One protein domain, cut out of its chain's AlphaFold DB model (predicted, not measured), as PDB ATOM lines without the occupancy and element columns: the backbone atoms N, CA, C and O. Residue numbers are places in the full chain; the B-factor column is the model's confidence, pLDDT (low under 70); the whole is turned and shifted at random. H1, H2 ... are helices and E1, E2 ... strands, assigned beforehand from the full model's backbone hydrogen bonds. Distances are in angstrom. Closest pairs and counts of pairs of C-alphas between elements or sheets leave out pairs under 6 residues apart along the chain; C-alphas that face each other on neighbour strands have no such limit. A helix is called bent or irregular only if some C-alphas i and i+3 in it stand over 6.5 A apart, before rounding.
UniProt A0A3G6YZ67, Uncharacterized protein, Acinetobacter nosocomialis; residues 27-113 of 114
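AT A GLANCE: This is residues 27 to 113 of the 114 residues of an uncharacterized protein of Acinetobacter nosocomialis (UniProt A0A3G6YZ67). A three-stranded antiparallel sheet, drawn out at one end into the long hairpin E1 and E2, has the helix H2 packed slantwise over one face. The helix H1 stands about perpendicular to H2, making a corner with it where residues 34 to 38 of H1 touch H2, and meets the sheet with its residues 35 to 39 alone, while a long link without named elements, residues 60 to 74, leads from H2 to the short helix H3 just before E1. The printed part has 87 residues, with three named helices followed by three named strands, in the order H1 H2 H3 E1 E2 E3; the sheet runs E1 E2 E3, and the class is mixed, helices and strands. The whole is compact, with a radius of gyration of the C-alphas of 12.4 A, and its outline of 39 by 26 by 23 A is only just elongated.

IN THESE COORDINATES: H1, residues 28 to 39, begins at C-alpha 28 (34.099, -36.138, 26.001) and is 16.6 A long. H2, residues 45 to 59, is 21.4 A long; it is irregular, with C-alphas 46 and 49 7.0 A apart. H3 is residues 75 to 78. E1, residues 79 to 86, is 22.9 A long and begins at C-alpha 79 (44.988, -42.231, 35.324). E2, residues 89 to 97, is 23.9 A long. E3, residues 108 to 112, is 13.6 A long and ends at C-alpha 112 (48.034, -57.799, 26.673).

HOW THE PARTS SIT: The strands E1 E2 E3 form a meander, each strand the antiparallel neighbour of the one before. E1 and E2 are a hairpin at 161 degrees, with N 82 and O 94 within hydrogen-bond range at 2.8 A. E2 and E3 are a hairpin at 165 degrees, with N 95 and O 109 within range at 2.8 A. H2 is on the sheet in two layers, a helix on one face, at a height over the sheet of 10.5 A. It lies over E2 and runs slantwise to the strands, at 48 degrees to E2 on the local plane; their closest C-alphas, of Ala 59 and Val 90, are 5.2 A apart. H1 touches H2 with residues 34 to 38 alone, the closest C-alphas being those of Cys 37 and Cys 47 at 5.4 A. Their lines are only just about perpendicular, at 73 degrees. H1 only grazes the sheet, with residues 35 to 39. H3 only just is on the sheet, with 5 pairs of C-alphas within 10 A, and only grazes it; H1 and H3 are near each other. In H1 every O i to N i+4 pair is within hydrogen-bond range, in H2 9 of 11, and H3 is too short for such a pair.

THE WHOLE: The two C-alphas farthest apart are those of Asp 71 and Lys 87, at 38.9 A. The printed part has no cut. The link H2 to H3 is long, with 15 residues. The mean pLDDT of the printed part is 82.5, and residues 27 to 28, 69 to 73 and 103 to 105 are under 70.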
ATOM      1  N   ALA A  27      32.471 -37.200  22.128       52.38
ATOM      2  CA  ALA A  27      33.891 -37.464  22.370       52.38
ATOM      3  C   ALA A  27      34.276 -37.381  23.860       52.38
ATOM      4  O   ALA A  27      34.934 -38.296  24.358       52.38
ATOM      5  N   GLU A  28      33.824 -36.339  24.566       60.56
ATOM      6  CA  GLU A  28      34.099 -36.138  26.001       60.56
ATOM      7  C   GLU A  28      33.419 -37.235  26.836       60.56
ATOM      8  O   GLU A  28      34.041 -37.866  27.692       60.56
ATOM      9  N   ASP A  29      32.168 -37.559  26.492       70.94
ATOM     10  CA  ASP A  29      31.394 -38.626  27.130       70.94
ATOM     11  C   ASP A  29      32.071 -39.994  26.991       70.94
ATOM     12  O   ASP A  29      32.088 -40.793  27.927       70.94
ATOM     13  N   PHE A  30      32.687 -40.274  25.837       80.56
ATOM     14  CA  PHE A  30      33.388 -41.539  25.630       80.56
ATOM     15  C   PHE A  30      34.646 -41.649  26.496       80.56
ATOM     16  O   PHE A  30      34.900 -42.718  27.052       80.56
ATOM     17  N   GLY A  31      35.428 -40.575  26.624       81.38
ATOM     18  CA  GLY A  31      36.627 -40.576  27.460       81.38
ATOM     19  C   GLY A  31      36.310 -40.698  28.942       81.38
ATOM     20  O   GLY A  31      36.941 -41.495  29.640       81.38
ATOM     21  N   CYS A  32      35.281 -39.995  29.412       82.50
ATOM     22  CA  CYS A  32      34.840 -40.103  30.799       82.50
ATOM     23  C   CYS A  32      34.208 -41.461  31.099       82.50
ATOM     24  O   CYS A  32      34.539 -42.089  32.105       82.50
ATOM     25  N   LYS A  33      33.388 -41.987  30.183       84.00
ATOM     26  CA  LYS A  33      32.860 -43.349  30.286       84.00
ATOM     27  C   LYS A  33      33.976 -44.389  30.299       84.00
ATOM     28  O   LYS A  33      33.909 -45.336  31.075       84.00
ATOM     29  N   ALA A  34      35.005 -44.230  29.467       87.56
ATOM     30  CA  ALA A  34      36.164 -45.111  29.482       87.56
ATOM     31  C   ALA A  34      36.863 -45.066  30.843       87.56
ATOM     32  O   ALA A  34      37.051 -46.119  31.442       87.56
ATOM     33  N   LEU A  35      37.185 -43.873  31.352       85.38
ATOM     34  CA  LEU A  35      37.818 -43.697  32.660       85.38
ATOM     35  C   LEU A  35      37.019 -44.386  33.776       85.38
ATOM     36  O   LEU A  35      37.587 -45.180  34.520       85.38
ATOM     37  N   LEU A  36      35.705 -44.156  33.832       82.25
ATOM     38  CA  LEU A  36      34.798 -44.808  34.783       82.25
ATOM     39  C   LEU A  36      34.793 -46.331  34.631       82.25
ATOM     40  O   LEU A  36      34.823 -47.058  35.619       82.25
ATOM     41  N   CYS A  37      34.806 -46.829  33.397       87.25
ATOM     42  CA  CYS A  37      34.873 -48.258  33.122       87.25
ATOM     43  C   CYS A  37      36.180 -48.899  33.602       87.25
ATOM     44  O   CYS A  37      36.161 -50.037  34.066       87.25
ATOM     45  N   PHE A  38      37.308 -48.192  33.508       84.81
ATOM     46  CA  PHE A  38      38.552 -48.664  34.107       84.81
ATOM     47  C   PHE A  38      38.499 -48.530  35.635       84.81
ATOM     48  O   PHE A  38      38.881 -49.474  36.309       84.81
ATOM     49  N   ALA A  39      37.947 -47.454  36.200       81.38
ATOM     50  CA  ALA A  39      37.807 -47.300  37.654       81.38
ATOM     51  C   ALA A  39      36.933 -48.397  38.294       81.38
ATOM     52  O   ALA A  39      37.261 -48.897  39.367       81.38
ATOM     53  N   GLY A  40      35.868 -48.820  37.605       75.31
ATOM     54  CA  GLY A  40      34.991 -49.920  38.024       75.31
ATOM     55  C   GLY A  40      35.557 -51.326  37.783       75.31
ATOM     56  O   GLY A  40      34.980 -52.306  38.250       75.31
ATOM     57  N   GLY A  41      36.677 -51.445  37.066       74.69
ATOM     58  CA  GLY A  41      37.402 -52.700  36.884       74.69
ATOM     59  C   GLY A  41      37.053 -53.517  35.634       74.69
ATOM     60  O   GLY A  41      36.009 -53.386  34.993       74.69
ATOM     61  N   LYS A  42      37.956 -54.456  35.308       71.31
ATOM     62  CA  LYS A  42      37.888 -55.325  34.114       71.31
ATOM     63  C   LYS A  42      36.694 -56.277  34.060       71.31
ATOM     64  O   LYS A  42      36.538 -56.912  33.025       71.31
ATOM     65  N   ASN A  43      35.890 -56.422  35.113       71.56
ATOM     66  CA  ASN A  43      34.791 -57.396  35.160       71.56
ATOM     67  C   ASN A  43      33.405 -56.780  34.920       71.56
ATOM     68  O   ASN A  43      32.412 -57.502  34.863       71.56
ATOM     69  N   VAL A  44      33.315 -55.463  34.719       79.69
ATOM     70  CA  VAL A  44      32.037 -54.816  34.409       79.69
ATOM     71  C   VAL A  44      31.630 -55.175  32.978       79.69
ATOM     72  O   VAL A  44      32.266 -54.763  32.003       79.69
ATOM     73  N   SER A  45      30.569 -55.977  32.846       79.06
ATOM     74  CA  SER A  45      30.107 -56.523  31.559       79.06
ATOM     75  C   SER A  45      29.757 -55.425  30.553       79.06
ATOM     76  O   SER A  45      30.139 -55.497  29.385       79.06
ATOM     77  N   GLU A  46      29.123 -54.354  31.029       79.00
ATOM     78  CA  GLU A  46      28.729 -53.199  30.215       79.00
ATOM     79  C   GLU A  46      29.929 -52.391  29.688       79.00
ATOM     80  O   GLU A  46      29.851 -51.721  28.659       79.00
ATOM     81  N   CYS A  47      31.076 -52.515  30.355       85.88
ATOM     82  CA  CYS A  47      32.308 -51.806  30.032       85.88
ATOM     83  C   CYS A  47      33.257 -52.593  29.125       85.88
ATOM     84  O   CYS A  47      34.191 -52.008  28.573       85.88
ATOM     85  N   GLN A  48      33.024 -53.892  28.909       86.56
ATOM     86  CA  GLN A  48      33.900 -54.743  28.095       86.56
ATOM     87  C   GLN A  48      34.116 -54.199  26.684       86.56
ATOM     88  O   GLN A  48      35.232 -54.224  26.163       86.56
ATOM     89  N   SER A  49      33.047 -53.725  26.045       87.50
ATOM     90  CA  SER A  49      33.099 -53.187  24.685       87.50
ATOM     91  C   SER A  49      33.934 -51.904  24.627       87.50
ATOM     92  O   SER A  49      34.806 -51.775  23.763       87.50
ATOM     93  N   THR A  50      33.730 -51.001  25.588       88.00
ATOM     94  CA  THR A  50      34.477 -49.747  25.742       88.00
ATOM     95  C   THR A  50      35.955 -50.014  26.008       88.00
ATOM     96  O   THR A  50      36.801 -49.529  25.260       88.00
ATOM     97  N   ILE A  51      36.274 -50.855  26.997       88.25
ATOM     98  CA  ILE A  51      37.651 -51.223  27.357       88.25
ATOM     99  C   ILE A  51      38.369 -51.830  26.150       88.25
ATOM    100  O   ILE A  51      39.456 -51.382  25.786       88.25
ATOM    101  N   LYS A  52      37.748 -52.797  25.460       89.56
ATOM    102  CA  LYS A  52      38.326 -53.408  24.250       89.56
ATOM    103  C   LYS A  52      38.581 -52.380  23.155       89.56
ATOM    104  O   LYS A  52      39.603 -52.460  22.475       89.56
ATOM    105  N   LYS A  53      37.668 -51.425  22.959       90.81
ATOM    106  CA  LYS A  53      37.833 -50.363  21.962       90.81
ATOM    107  C   LYS A  53      39.021 -49.466  22.308       90.81
ATOM    108  O   LYS A  53      39.883 -49.289  21.454       90.81
ATOM    109  N   VAL A  54      39.107 -49.004  23.554       90.62
ATOM    110  CA  VAL A  54      40.208 -48.164  24.046       90.62
ATOM    111  C   VAL A  54      41.547 -48.891  23.937       90.62
ATOM    112  O   VAL A  54      42.464 -48.387  23.299       90.62
ATOM    113  N   VAL A  55      41.643 -50.123  24.445       91.44
ATOM    114  CA  VAL A  55      42.860 -50.948  24.357       91.44
ATOM    115  C   VAL A  55      43.278 -51.168  22.900       91.44
ATOM    116  O   VAL A  55      44.460 -51.067  22.575       91.44
ATOM    117  N   LYS A  56      42.327 -51.422  21.992       92.62
ATOM    118  CA  LYS A  56      42.598 -51.576  20.553       92.62
ATOM    119  C   LYS A  56      43.095 -50.280  19.913       92.62
ATOM    120  O   LYS A  56      43.983 -50.317  19.065       92.62
ATOM    121  N   ASP A  57      42.524 -49.142  20.279       92.00
ATOM    122  CA  ASP A  57      42.948 -47.844  19.765       92.00
ATOM    123  C   ASP A  57      44.354 -47.492  20.265       92.00
ATOM    124  O   ASP A  57      45.217 -47.093  19.479       92.00
ATOM    125  N   MET A  58      44.639 -47.770  21.532       90.38
ATOM    126  CA  MET A  58      45.967 -47.609  22.117       90.38
ATOM    127  C   MET A  58      46.997 -48.565  21.517       90.38
ATOM    128  O   MET A  58      48.136 -48.180  21.257       90.38
ATOM    129  N   ALA A  59      46.593 -49.796  21.204       90.38
ATOM    130  CA  ALA A  59      47.416 -50.749  20.471       90.38
ATOM    131  C   ALA A  59      47.838 -50.231  19.086       90.38
ATOM    132  O   ALA A  59      48.936 -50.531  18.611       90.38
ATOM    133  N   ARG A  60      46.977 -49.423  18.456       91.56
ATOM    134  CA  ARG A  60      47.245 -48.723  17.190       91.56
ATOM    135  C   ARG A  60      48.088 -47.455  17.374       91.56
ATOM    136  O   ARG A  60      48.394 -46.797  16.387       91.56
ATOM    137  N   GLY A  61      48.483 -47.130  18.603       87.69
ATOM    138  CA  GLY A  61      49.308 -45.972  18.938       87.69
ATOM    139  C   GLY A  61      48.521 -44.708  19.281       87.69
ATOM    140  O   GLY A  61      49.133 -43.648  19.370       87.69
ATOM    141  N   LYS A  62      47.199 -44.795  19.474       89.75
ATOM    142  CA  LYS A  62      46.409 -43.664  19.982       89.75
ATOM    143  C   LYS A  62      46.654 -43.472  21.482       89.75
ATOM    144  O   LYS A  62      46.991 -44.418  22.194       89.75
ATOM    145  N   SER A  63      46.489 -42.245  21.958       86.50
ATOM    146  CA  SER A  63      46.461 -41.941  23.387       86.50
ATOM    147  C   SER A  63      45.178 -42.463  24.040       86.50
ATOM    148  O   SER A  63      44.201 -42.797  23.360       86.50
ATOM    149  N   PHE A  64      45.193 -42.552  25.369       86.38
ATOM    150  CA  PHE A  64      43.983 -42.789  26.150       86.38
ATOM    151  C   PHE A  64      42.974 -41.650  25.897       86.38
ATOM    152  O   PHE A  64      43.402 -40.503  25.734       86.38
ATOM    153  N   PRO A  65      41.661 -41.934  25.794       86.12
ATOM    154  CA  PRO A  65      40.675 -40.904  25.491       86.12
ATOM    155  C   PRO A  65      40.589 -39.874  26.623       86.12
ATOM    156  O   PRO A  65      40.460 -40.243  27.791       86.12
ATOM    157  N   HIS A  66      40.646 -38.593  26.258       81.88
ATOM    158  CA  HIS A  66      40.606 -37.493  27.215       81.88
ATOM    159  C   HIS A  66      39.235 -37.368  27.884       81.88
ATOM    160  O   HIS A  66      38.207 -37.509  27.229       81.88
ATOM    161  N   CYS A  67      39.238 -37.121  29.191       78.56
ATOM    162  CA  CYS A  67      38.047 -36.808  29.972       78.56
ATOM    163  C   CYS A  67      38.307 -35.550  30.789       78.56
ATOM    164  O   CYS A  67      39.230 -35.526  31.609       78.56
ATOM    165  N   THR A  68      37.480 -34.532  30.588       71.94
ATOM    166  CA  THR A  68      37.468 -33.344  31.438       71.94
ATOM    167  C   THR A  68      36.573 -33.623  32.642       71.94
ATOM    168  O   THR A  68      35.348 -33.613  32.534       71.94
ATOM    169  N   MET A  69      37.175 -33.931  33.790       68.12
ATOM    170  CA  MET A  69      36.420 -34.161  35.023       68.12
ATOM    171  C   MET A  69      35.916 -32.827  35.581       68.12
ATOM    172  O   MET A  69      36.648 -31.837  35.600       68.12
ATOM    173  N   SER A  70      34.677 -32.806  36.079       64.25
ATOM    174  CA  SER A  70      34.044 -31.582  36.596       64.25
ATOM    175  C   SER A  70      34.747 -30.990  37.831       64.25
ATOM    176  O   SER A  70      34.544 -29.820  38.133       64.25
ATOM    177  N   ASP A  71      35.585 -31.774  38.519       63.88
ATOM    178  CA  ASP A  71      36.349 -31.376  39.712       63.88
ATOM    179  C   ASP A  71      37.625 -30.562  39.401       63.88
ATOM    180  O   ASP A  71      38.416 -30.275  40.296       63.88
ATOM    181  N   GLY A  72      37.889 -30.227  38.131       60.94
ATOM    182  CA  GLY A  72      39.101 -29.497  37.726       60.94
ATOM    183  C   GLY A  72      40.398 -30.310  37.836       60.94
ATOM    184  O   GLY A  72      41.475 -29.804  37.524       60.94
ATOM    185  N   ALA A  73      40.313 -31.576  38.253       65.06
ATOM    186  CA  ALA A  73      41.431 -32.506  38.267       65.06
ATOM    187  C   ALA A  73      41.789 -32.941  36.839       65.06
ATOM    188  O   ALA A  73      40.920 -33.347  36.059       65.06
ATOM    189  N   ASN A  74      43.082 -32.904  36.500       70.81
ATOM    190  CA  ASN A  74      43.537 -33.374  35.199       70.81
ATOM    191  C   ASN A  74      43.435 -34.895  35.137       70.81
ATOM    192  O   ASN A  74      43.877 -35.601  36.043       70.81
ATOM    193  N   GLN A  75      42.949 -35.422  34.015       75.62
ATOM    194  CA  GLN A  75      42.895 -36.866  33.800       75.62
ATOM    195  C   GLN A  75      44.261 -37.546  33.996       75.62
ATOM    196  O   GLN A  75      44.309 -38.634  34.552       75.62
ATOM    197  N   ASN A  76      45.365 -36.912  33.595       77.00
ATOM    198  CA  ASN A  76      46.711 -37.478  33.751       77.00
ATOM    199  C   ASN A  76      47.141 -37.661  35.219       77.00
ATOM    200  O   ASN A  76      48.006 -38.491  35.498       77.00
ATOM    201  N   ASP A  77      46.532 -36.919  36.149       79.12
ATOM    202  CA  ASP A  77      46.763 -37.090  37.587       79.12
ATOM    203  C   ASP A  77      45.945 -38.269  38.142       79.12
ATOM    204  O   ASP A  77      46.363 -38.926  39.091       79.12
ATOM    205  N   ILE A  78      44.805 -38.573  37.514       81.62
ATOM    206  CA  ILE A  78      43.868 -39.627  37.925       81.62
ATOM    207  C   ILE A  78      44.252 -40.979  37.325       81.62
ATOM    208  O   ILE A  78      44.146 -42.002  37.993       81.62
ATOM    209  N   ILE A  79      44.662 -41.009  36.057       85.81
ATOM    210  CA  ILE A  79      44.988 -42.231  35.324       85.81
ATOM    211  C   ILE A  79      46.374 -42.117  34.696       85.81
ATOM    212  O   ILE A  79      46.670 -41.229  33.900       85.81
ATOM    213  N   LYS A  80      47.233 -43.073  35.034       88.88
ATOM    214  CA  LYS A  80      48.564 -43.237  34.462       88.88
ATOM    215  C   LYS A  80      48.546 -44.421  33.520       88.88
ATOM    216  O   LYS A  80      48.194 -45.535  33.897       88.88
ATOM    217  N   VAL A  81      48.945 -44.172  32.282       89.56
ATOM    218  CA  VAL A  81      48.965 -45.184  31.234       89.56
ATOM    219  C   VAL A  81      50.396 -45.426  30.792       89.56
ATOM    220  O   VAL A  81      51.020 -44.562  30.180       89.56
ATOM    221  N   ASN A  82      50.878 -46.644  31.010       91.44
ATOM    222  CA  ASN A  82      52.160 -47.104  30.499       91.44
ATOM    223  C   ASN A  82      51.945 -48.072  29.340       91.44
ATOM    224  O   ASN A  82      51.264 -49.087  29.459       91.44
ATOM    225  N   THR A  83      52.558 -47.783  28.192       91.94
ATOM    226  CA  THR A  83      52.507 -48.677  27.029       91.94
ATOM    227  C   THR A  83      53.876 -49.285  26.768       91.94
ATOM    228  O   THR A  83      54.879 -48.588  26.639       91.94
ATOM    229  N   TYR A  84      53.921 -50.608  26.651       92.19
ATOM    230  CA  TYR A  84      55.136 -51.356  26.359       92.19
ATOM    231  C   TYR A  84      55.113 -51.790  24.903       92.19
ATOM    232  O   TYR A  84      54.233 -52.541  24.460       92.19
ATOM    233  N   LYS A  85      56.104 -51.322  24.146       91.81
ATOM    234  CA  LYS A  85      56.266 -51.633  22.726       91.81
ATOM    235  C   LYS A  85      57.361 -52.678  22.549       91.81
ATOM    236  O   LYS A  85      58.433 -52.572  23.132       91.81
ATOM    237  N   LYS A  86      57.108 -53.677  21.702       91.25
ATOM    238  CA  LYS A  86      58.132 -54.605  21.206       91.25
ATOM    239  C   LYS A  86      58.279 -54.378  19.709       91.25
ATOM    240  O   LYS A  86      57.315 -54.535  18.956       91.25
ATOM    241  N   LYS A  87      59.486 -54.014  19.273       89.25
ATOM    242  CA  LYS A  87      59.746 -53.489  17.922       89.25
ATOM    243  C   LYS A  87      58.910 -52.221  17.674       89.25
ATOM    244  O   LYS A  87      59.146 -51.209  18.317       89.25
ATOM    245  N   LYS A  88      57.911 -52.283  16.786       86.12
ATOM    246  CA  LYS A  88      57.024 -51.161  16.418       86.12
ATOM    247  C   LYS A  88      55.558 -51.372  16.823       86.12
ATOM    248  O   LYS A  88      54.700 -50.604  16.409       86.12
ATOM    249  N   LYS A  89      55.253 -52.420  17.599       87.88
ATOM    250  CA  LYS A  89      53.884 -52.754  18.023       87.88
ATOM    251  C   LYS A  89      53.764 -52.707  19.543       87.88
ATOM    252  O   LYS A  89      54.651 -53.195  20.246       87.88
ATOM    253  N   VAL A  90      52.670 -52.134  20.038       92.00
ATOM    254  CA  VAL A  90      52.302 -52.202  21.460       92.00
ATOM    255  C   VAL A  90      51.957 -53.653  21.794       92.00
ATOM    256  O   VAL A  90      51.237 -54.304  21.043       92.00
ATOM    257  N   ARG A  91      52.514 -54.174  22.890       92.62
ATOM    258  CA  ARG A  91      52.308 -55.556  23.362       92.62
ATOM    259  C   ARG A  91      51.612 -55.630  24.704       92.62
ATOM    260  O   ARG A  91      50.943 -56.616  24.996       92.62
ATOM    261  N   ARG A  92      51.789 -54.599  25.520       92.75
ATOM    262  CA  ARG A  92      51.178 -54.503  26.835       92.75
ATOM    263  C   ARG A  92      50.829 -53.053  27.123       92.75
ATOM    264  O   ARG A  92      51.585 -52.153  26.759       92.75
ATOM    265  N   ILE A  93      49.683 -52.861  27.747       92.25
ATOM    266  CA  ILE A  93      49.187 -51.581  28.227       92.25
ATOM    267  C   ILE A  93      48.869 -51.784  29.702       92.25
ATOM    268  O   ILE A  93      48.041 -52.631  30.038       92.25
ATOM    269  N   ASP A  94      49.535 -51.009  30.543       92.00
ATOM    270  CA  ASP A  94      49.341 -50.988  31.984       92.00
ATOM    271  C   ASP A  94      48.637 -49.680  32.327       92.00
ATOM    272  O   ASP A  94      49.043 -48.603  31.883       92.00
ATOM    273  N   ILE A  95      47.549 -49.790  33.071       89.25
ATOM    274  CA  ILE A  95      46.715 -48.673  33.485       89.25
ATOM    275  C   ILE A  95      46.717 -48.658  35.005       89.25
ATOM    276  O   ILE A  95      46.314 -49.639  35.631       89.25
ATOM    277  N   SER A  96      47.164 -47.545  35.570       88.38
ATOM    278  CA  SER A  96      47.113 -47.268  36.998       88.38
ATOM    279  C   SER A  96      46.137 -46.132  37.256       88.38
ATOM    280  O   SER A  96      46.238 -45.091  36.615       88.38
ATOM    281  N   ILE A  97      45.216 -46.304  38.192       87.06
ATOM    282  CA  ILE A  97      44.257 -45.280  38.604       87.06
ATOM    283  C   ILE A  97      44.610 -44.848  40.019       87.06
ATOM    284  O   ILE A  97      44.984 -45.675  40.850       87.06
ATOM    285  N   ASP A  98      44.527 -43.550  40.276       84.56
ATOM    286  CA  ASP A  98      44.842 -42.981  41.572       84.56
ATOM    287  C   ASP A  98      43.905 -43.545  42.666       84.56
ATOM    288  O   ASP A  98      42.691 -43.663  42.438       84.56
ATOM    289  N   PRO A  99      44.440 -43.900  43.853       80.44
ATOM    290  CA  PRO A  99      43.680 -44.448  44.982       80.44
ATOM    291  C   PRO A  99      42.454 -43.638  45.384       80.44
ATOM    292  O   PRO A  99      41.536 -44.189  45.984       80.44
ATOM    293  N   LYS A 100      42.433 -42.336  45.095       79.69
ATOM    294  CA  LYS A 100      41.296 -41.476  45.414       79.69
ATOM    295  C   LYS A 100      40.048 -41.816  44.586       79.69
ATOM    296  O   LYS A 100      38.944 -41.496  45.020       79.69
ATOM    297  N   TYR A 101      40.204 -42.447  43.419       74.56
ATOM    298  CA  TYR A 101      39.123 -42.640  42.441       74.56
ATOM    299  C   TYR A 101      38.835 -44.104  42.089       74.56
ATOM    300  O   TYR A 101      37.848 -44.376  41.407       74.56
ATOM    301  N   ALA A 102      39.671 -45.042  42.533       72.88
ATOM    302  CA  ALA A 102      39.460 -46.470  42.336       72.88
ATOM    303  C   ALA A 102      39.611 -47.233  43.651       72.88
ATOM    304  O   ALA A 102      40.461 -46.916  44.485       72.88
ATOM    305  N   ASP A 103      38.804 -48.282  43.799       69.69
ATOM    306  CA  ASP A 103      38.966 -49.240  44.884       69.69
ATOM    307  C   ASP A 103      40.353 -49.912  44.800       69.69
ATOM    308  O   ASP A 103      40.924 -50.045  43.710       69.69
ATOM    309  N   LYS A 104      40.923 -50.312  45.944       69.19
ATOM    310  CA  LYS A 104      42.309 -50.814  46.030       69.19
ATOM    311  C   LYS A 104      42.555 -51.992  45.087       69.19
ATOM    312  O   LYS A 104      43.643 -52.092  44.523       69.19
ATOM    313  N   ASP A 105      41.538 -52.817  44.860       69.19
ATOM    314  CA  ASP A 105      41.615 -53.992  43.989       69.19
ATOM    315  C   ASP A 105      41.583 -53.663  42.483       69.19
ATOM    316  O   ASP A 105      41.887 -54.514  41.645       69.19
ATOM    317  N   HIS A 106      41.258 -52.423  42.113       71.19
ATOM    318  CA  HIS A 106      41.079 -51.996  40.720       71.19
ATOM    319  C   HIS A 106      42.067 -50.918  40.270       71.19
ATOM    320  O   HIS A 106      42.032 -50.505  39.106       71.19
ATOM    321  N   GLN A 107      42.981 -50.501  41.153       80.56
ATOM    322  CA  GLN A 107      43.977 -49.476  40.848       80.56
ATOM    323  C   GLN A 107      44.911 -49.858  39.712       80.56
ATOM    324  O   GLN A 107      45.269 -48.987  38.934       80.56
ATOM    325  N   PHE A 108      45.327 -51.121  39.606       85.19
ATOM    326  CA  PHE A 108      46.270 -51.550  38.577       85.19
ATOM    327  C   PHE A 108      45.643 -52.581  37.649       85.19
ATOM    328  O   PHE A 108      45.157 -53.626  38.080       85.19
ATOM    329  N   GLN A 109      45.687 -52.307  36.349       87.69
ATOM    330  CA  GLN A 109      45.124 -53.177  35.329       87.69
ATOM    331  C   GLN A 109      46.081 -53.344  34.162       87.69
ATOM    332  O   GLN A 109      46.513 -52.383  33.532       87.69
ATOM    333  N   GLN A 110      46.342 -54.602  33.826       90.31
ATOM    334  CA  GLN A 110      47.232 -54.974  32.740       90.31
ATOM    335  C   GLN A 110      46.453 -55.603  31.581       90.31
ATOM    336  O   GLN A 110      45.603 -56.492  31.757       90.31
ATOM    337  N   PHE A 111      46.763 -55.139  30.373       89.62
ATOM    338  CA  PHE A 111      46.160 -55.583  29.123       89.62
ATOM    339  C   PHE A 111      47.246 -56.024  28.155       89.62
ATOM    340  O   PHE A 111      48.129 -55.249  27.788       89.62
ATOM    341  N   TYR A 112      47.160 -57.272  27.709       90.50
ATOM    342  CA  TYR A 112      48.034 -57.799  26.673       90.50
ATOM    343  C   TYR A 112      47.388 -57.613  25.306       90.50
ATOM    344  O   TYR A 112      46.203 -57.886  25.118       90.50
ATOM    345  N   VAL A 113      48.191 -57.146  24.360       87.12
ATOM    346  CA  VAL A 113      47.782 -56.879  22.987       87.12
ATOM    347  C   VAL A 113      48.472 -57.896  22.083       87.12
ATOM    348  O   VAL A 113      49.709 -57.962  22.048       87.12
TER     349      VAL A 113